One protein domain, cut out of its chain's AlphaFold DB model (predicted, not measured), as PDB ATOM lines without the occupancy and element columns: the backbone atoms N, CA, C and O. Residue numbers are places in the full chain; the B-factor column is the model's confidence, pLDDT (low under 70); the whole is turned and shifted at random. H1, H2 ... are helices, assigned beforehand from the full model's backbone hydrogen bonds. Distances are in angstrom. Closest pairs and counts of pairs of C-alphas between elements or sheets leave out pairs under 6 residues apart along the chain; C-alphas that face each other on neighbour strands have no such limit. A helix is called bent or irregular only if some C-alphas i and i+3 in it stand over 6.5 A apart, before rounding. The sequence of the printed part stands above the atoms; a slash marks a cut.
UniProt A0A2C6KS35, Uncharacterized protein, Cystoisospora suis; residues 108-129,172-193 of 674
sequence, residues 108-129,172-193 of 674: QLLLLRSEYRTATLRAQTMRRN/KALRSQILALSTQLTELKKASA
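This is residues 108 to 129 and 172 to 193 of the 674 residues of an uncharacterized protein of Cystoisospora suis (UniProt A0A2C6KS35). Two straight helices of equal length, H1 and H2, run nearly antiparallel and are slid far along each other, with the first part of H1 packing beside the first part of H2 and the rest of each sticking out at opposite ends of a long, thin rod. Residues 120 to 129 of H1 stick out at one end and residues 186 to 193 of H2 at the other. The printed part has 44 residues with two named helices, H1 then H2 along the chain, and no named strand; its class is all helix. It is only just loose, close to extended, with a radius of gyration of the C-alphas of 13.9 A and spans of 49 by 15 by 10 A.

H1, residues 108 to 129, measures 31.7 A from C-alpha 108 at (-15.356, -24.610, 41.535) to C-alpha 129 at (3.007, 0.634, 47.244). H2, residues 172 to 193, measures 31.5 A and ends with C-alpha 193 at (-20.690, -41.837, 52.805). Neither helix is bent.

H1 touches H2 with residues 109 to 116 alone, and H2 touches H1 with residues 174 to 182 alone. Their closest C-alphas, those of Tyr 116 and Leu 174, are 6.1 A apart. The helices run opposite ways at a shallow tilt of 24 degrees. Their centres are 19.8 A apart. In H1 and H2 every O i to N i+4 pair is within hydrogen-bond range.

The two C-alphas farthest apart, those of Asn 129 and Ala 193, are 49.0 A apart. The link from H1 to H2 is across the cut: residues 130 to 171 are not printed, and C-alphas 129 and 172 are 21.6 A apart. The mean pLDDT of the printed part of this model is 93.0, and no printed residue is under 70.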
ATOM      1  N   GLN A 108     -14.936 -25.987  41.232       92.19
ATOM      2  CA  GLN A 108     -15.356 -24.610  41.535       92.19
ATOM      3  C   GLN A 108     -14.633 -24.048  42.765       92.19
ATOM      4  O   GLN A 108     -14.165 -22.906  42.759       92.19
ATOM      5  N   LEU A 109     -14.475 -24.862  43.806       95.19
ATOM      6  CA  LEU A 109     -13.791 -24.477  45.035       95.19
ATOM      7  C   LEU A 109     -12.295 -24.226  44.785       95.19
ATOM      8  O   LEU A 109     -11.721 -23.272  45.322       95.19
ATOM      9  N   LEU A 110     -11.658 -25.034  43.934       92.50
ATOM     10  CA  LEU A 110     -10.268 -24.834  43.521       92.50
ATOM     11  C   LEU A 110     -10.087 -23.527  42.733       92.50
ATOM     12  O   LEU A 110      -9.157 -22.768  43.030       92.50
ATOM     13  N   LEU A 111     -10.994 -23.231  41.795       94.12
ATOM     14  CA  LEU A 111     -11.002 -21.972  41.042       94.12
ATOM     15  C   LEU A 111     -11.138 -20.766  41.980       94.12
ATOM     16  O   LEU A 111     -10.260 -19.899  41.978       94.12
ATOM     17  N   LEU A 112     -12.130 -20.762  42.876       93.81
ATOM     18  CA  LEU A 112     -12.330 -19.668  43.835       93.81
ATOM     19  C   LEU A 112     -11.149 -19.487  44.795       93.81
ATOM     20  O   LEU A 112     -10.750 -18.359  45.087       93.81
ATOM     21  N   ARG A 113     -10.523 -20.577  45.260       94.38
ATOM     22  CA  ARG A 113      -9.295 -20.496  46.074       94.38
ATOM     23  C   ARG A 113      -8.140 -19.857  45.304       94.38
ATOM     24  O   ARG A 113      -7.357 -19.111  45.897       94.38
ATOM     25  N   SER A 114      -8.013 -20.143  44.009       90.25
ATOM     26  CA  SER A 114      -6.985 -19.532  43.161       90.25
ATOM     27  C   SER A 114      -7.240 -18.032  42.948       90.25
ATOM     28  O   SER A 114      -6.323 -17.221  43.107       90.25
ATOM     29  N   GLU A 115      -8.495 -17.638  42.723       94.56
ATOM     30  CA  GLU A 115      -8.904 -16.237  42.602       94.56
ATOM     31  C   GLU A 115      -8.692 -15.467  43.906       94.56
ATOM     32  O   GLU A 115      -8.107 -14.384  43.902       94.56
ATOM     33  N   TYR A 116      -9.055 -16.058  45.046       95.06
ATOM     34  CA  TYR A 116      -8.806 -15.471  46.361       95.06
ATOM     35  C   TYR A 116      -7.312 -15.215  46.604       95.06
ATOM     36  O   TYR A 116      -6.932 -14.132  47.059       95.06
ATOM     37  N   ARG A 117      -6.433 -16.162  46.245       91.38
ATOM     38  CA  ARG A 117      -4.973 -15.982  46.359       91.38
ATOM     39  C   ARG A 117      -4.463 -14.844  45.473       91.38
ATOM     40  O   ARG A 117      -3.689 -14.012  45.944       91.38
ATOM     41  N   THR A 118      -4.898 -14.778  44.214       91.44
ATOM     42  CA  THR A 118      -4.467 -13.708  43.293       91.44
ATOM     43  C   THR A 118      -4.998 -12.336  43.713       91.44
ATOM     44  O   THR A 118      -4.265 -11.349  43.635       91.44
ATOM     45  N   ALA A 119      -6.233 -12.251  44.212       89.44
ATOM     46  CA  ALA A 119      -6.790 -11.033  44.796       89.44
ATOM     47  C   ALA A 119      -6.012 -10.602  46.053       89.44
ATOM     48  O   ALA A 119      -5.670  -9.429  46.196       89.44
ATOM     49  N   THR A 120      -5.630 -11.551  46.913       93.94
ATOM     50  CA  THR A 120      -4.859 -11.265  48.136       93.94
ATOM     51  C   THR A 120      -3.481 -10.688  47.803       93.94
ATOM     52  O   THR A 120      -3.066  -9.688  48.388       93.94
ATOM     53  N   LEU A 121      -2.786 -11.268  46.818       91.94
ATOM     54  CA  LEU A 121      -1.494 -10.761  46.342       91.94
ATOM     55  C   LEU A 121      -1.611  -9.357  45.732       91.94
ATOM     56  O   LEU A 121      -0.752  -8.506  45.981       91.94
ATOM     57  N   ARG A 122      -2.681  -9.089  44.970       92.19
ATOM     58  CA  ARG A 122      -2.966  -7.747  44.436       92.19
ATOM     59  C   ARG A 122      -3.161  -6.736  45.567       92.19
ATOM     60  O   ARG A 122      -2.467  -5.719  45.580       92.19
ATOM     61  N   ALA A 123      -4.015  -7.040  46.545       90.75
ATOM     62  CA  ALA A 123      -4.255  -6.182  47.708       90.75
ATOM     63  C   ALA A 123      -2.970  -5.912  48.513       90.75
ATOM     64  O   ALA A 123      -2.671  -4.768  48.857       90.75
ATOM     65  N   GLN A 124      -2.152  -6.942  48.752       92.00
ATOM     66  CA  GLN A 124      -0.874  -6.800  49.453       92.00
ATOM     67  C   GLN A 124       0.111  -5.901  48.694       92.00
ATOM     68  O   GLN A 124       0.799  -5.080  49.302       92.00
ATOM     69  N   THR A 125       0.164  -6.033  47.367       90.69
ATOM     70  CA  THR A 125       1.018  -5.197  46.511       90.69
ATOM     71  C   THR A 125       0.577  -3.736  46.558       90.69
ATOM     72  O   THR A 125       1.419  -2.856  46.727       90.69
ATOM     73  N   MET A 126      -0.733  -3.466  46.501       89.56
ATOM     74  CA  MET A 126      -1.272  -2.106  46.627       89.56
ATOM     75  C   MET A 126      -0.949  -1.483  47.987       89.56
ATOM     76  O   MET A 126      -0.412  -0.379  48.030       89.56
ATOM     77  N   ARG A 127      -1.152  -2.215  49.091       92.12
ATOM     78  CA  ARG A 127      -0.787  -1.743  50.441       92.12
ATOM     79  C   ARG A 127       0.705  -1.448  50.577       92.12
ATOM     80  O   ARG A 127       1.092  -0.476  51.217       92.12
ATOM     81  N   ARG A 128       1.563  -2.279  49.977       92.62
ATOM     82  CA  ARG A 128       3.014  -2.050  49.980       92.62
ATOM     83  C   ARG A 128       3.385  -0.783  49.211       92.62
ATOM     84  O   ARG A 128       4.207  -0.015  49.700       92.62
ATOM     85  N   ASN A 129       2.781  -0.569  48.045       88.19
ATOM     86  CA  ASN A 129       3.007   0.634  47.244       88.19
ATOM     87  C   ASN A 129       2.526   1.895  47.974       88.19
ATOM     88  O   ASN A 129       3.196   2.919  47.901       88.19
ATOM     89  N   LYS A 172     -13.547 -10.447  51.101       96.56
ATOM     90  CA  LYS A 172     -14.585 -10.947  52.016       96.56
ATOM     91  C   LYS A 172     -15.627 -11.781  51.269       96.56
ATOM     92  O   LYS A 172     -15.921 -12.885  51.721       96.56
ATOM     93  N   ALA A 173     -16.103 -11.309  50.115       93.94
ATOM     94  CA  ALA A 173     -17.074 -12.028  49.287       93.94
ATOM     95  C   ALA A 173     -16.528 -13.376  48.773       93.94
ATOM     96  O   ALA A 173     -17.192 -14.409  48.893       93.94
ATOM     97  N   LEU A 174     -15.286 -13.400  48.277       93.44
ATOM     98  CA  LEU A 174     -14.625 -14.639  47.851       93.44
ATOM     99  C   LEU A 174     -14.438 -15.611  49.023       93.44
ATOM    100  O   LEU A 174     -14.676 -16.810  48.884       93.44
ATOM    101  N   ARG A 175     -14.064 -15.108  50.207       96.25
ATOM    102  CA  ARG A 175     -13.925 -15.941  51.410       96.25
ATOM    103  C   ARG A 175     -15.259 -16.557  51.832       96.25
ATOM    104  O   ARG A 175     -15.278 -17.741  52.161       96.25
ATOM    105  N   SER A 176     -16.358 -15.801  51.801       95.00
ATOM    106  CA  SER A 176     -17.687 -16.342  52.116       95.00
ATOM    107  C   SER A 176     -18.148 -17.385  51.098       95.00
ATOM    108  O   SER A 176     -18.685 -18.412  51.499       95.00
ATOM    109  N   GLN A 177     -17.880 -17.181  49.802       95.94
ATOM    110  CA  GLN A 177     -18.213 -18.161  48.759       95.94
ATOM    111  C   GLN A 177     -17.420 -19.465  48.918       95.94
ATOM    112  O   GLN A 177     -17.996 -20.547  48.843       95.94
ATOM    113  N   ILE A 178     -16.114 -19.374  49.205       96.56
ATOM    114  CA  ILE A 178     -15.276 -20.553  49.479       96.56
ATOM    115  C   ILE A 178     -15.813 -21.328  50.685       96.56
ATOM    116  O   ILE A 178     -15.859 -22.555  50.639       96.56
ATOM    117  N   LEU A 179     -16.218 -20.630  51.753       96.00
ATOM    118  CA  LEU A 179     -16.793 -21.271  52.935       96.00
ATOM    119  C   LEU A 179     -18.113 -21.973  52.602       96.00
ATOM    120  O   LEU A 179     -18.230 -23.160  52.894       96.00
ATOM    121  N   ALA A 180     -19.042 -21.298  51.923       95.19
ATOM    122  CA  ALA A 180     -20.338 -21.867  51.545       95.19
ATOM    123  C   ALA A 180     -20.210 -23.108  50.642       95.19
ATOM    124  O   ALA A 180     -20.883 -24.114  50.857       95.19
ATOM    125  N   LEU A 181     -19.307 -23.086  49.658       94.44
ATOM    126  CA  LEU A 181     -19.067 -24.259  48.808       94.44
ATOM    127  C   LEU A 181     -18.346 -25.375  49.562       94.44
ATOM    128  O   LEU A 181     -18.611 -26.551  49.325       94.44
ATOM    129  N   SER A 182     -17.448 -25.033  50.493       94.56
ATOM    130  CA  SER A 182     -16.786 -26.042  51.322       94.56
ATOM    131  C   SER A 182     -17.772 -26.767  52.235       94.56
ATOM    132  O   SER A 182     -17.679 -27.985  52.356       94.56
ATOM    133  N   THR A 183     -18.751 -26.058  52.808       94.12
ATOM    134  CA  THR A 183     -19.797 -26.674  53.631       94.12
ATOM    135  C   THR A 183     -20.698 -27.570  52.785       94.12
ATOM    136  O   THR A 183     -20.870 -28.735  53.139       94.12
ATOM    137  N   GLN A 184     -21.148 -27.103  51.612       94.44
ATOM    138  CA  GLN A 184     -21.927 -27.924  50.669       94.44
ATOM    139  C   GLN A 184     -21.182 -29.201  50.259       94.44
ATOM    140  O   GLN A 184     -21.748 -30.294  50.271       94.44
ATOM    141  N   LEU A 185     -19.885 -29.088  49.956       94.19
ATOM    142  CA  LEU A 185     -19.055 -30.241  49.615       94.19
ATOM    143  C   LEU A 185     -18.962 -31.231  50.784       94.19
ATOM    144  O   LEU A 185     -19.063 -32.438  50.574       94.19
ATOM    145  N   THR A 186     -18.782 -30.744  52.016       93.56
ATOM    146  CA  THR A 186     -18.736 -31.625  53.192       93.56
ATOM    147  C   THR A 186     -20.069 -32.317  53.458       93.56
ATOM    148  O   THR A 186     -20.064 -33.493  53.815       93.56
ATOM    149  N   GLU A 187     -21.198 -31.641  53.250       93.62
ATOM    150  CA  GLU A 187     -22.533 -32.230  53.402       93.62
ATOM    151  C   GLU A 187     -22.796 -33.306  52.347       93.62
ATOM    152  O   GLU A 187     -23.225 -34.406  52.693       93.62
ATOM    153  N   LEU A 188     -22.440 -33.055  51.083       93.38
ATOM    154  CA  LEU A 188     -22.562 -34.053  50.016       93.38
ATOM    155  C   LEU A 188     -21.634 -35.253  50.227       93.38
ATOM    156  O   LEU A 188     -22.045 -36.400  50.034       93.38
ATOM    157  N   LYS A 189     -20.396 -35.026  50.686       92.25
ATOM    158  CA  LYS A 189     -19.481 -36.118  51.050       92.25
ATOM    159  C   LYS A 189     -20.026 -36.945  52.216       92.25
ATOM    160  O   LYS A 189     -20.020 -38.169  52.130       92.25
ATOM    161  N   LYS A 190     -20.590 -36.312  53.249       91.94
ATOM    162  CA  LYS A 190     -21.269 -37.018  54.351       91.94
ATOM    163  C   LYS A 190     -22.483 -37.816  53.866       91.94
ATOM    164  O   LYS A 190     -22.612 -38.984  54.216       91.94
ATOM    165  N   ALA A 191     -23.332 -37.227  53.023       90.00
ATOM    166  CA  ALA A 191     -24.510 -37.898  52.474       90.00
ATOM    167  C   ALA A 191     -24.133 -39.102  51.591       90.00
ATOM    168  O   ALA A 191     -24.760 -40.158  51.674       90.00
ATOM    169  N   SER A 192     -23.087 -38.971  50.768       89.81
ATOM    170  CA  SER A 192     -22.582 -40.080  49.947       89.81
ATOM    171  C   SER A 192     -21.946 -41.193  50.786       89.81
ATOM    172  O   SER A 192     -22.174 -42.366  50.491       89.81
ATOM    173  N   ALA A 193     -21.222 -40.857  51.860       87.44
ATOM    174  CA  ALA A 193     -20.690 -41.837  52.805       87.44
ATOM    175  C   ALA A 193     -21.815 -42.606  53.519       87.44
ATOM    176  O   ALA A 193     -21.781 -43.833  53.547       87.44
TER     177      ALA A 193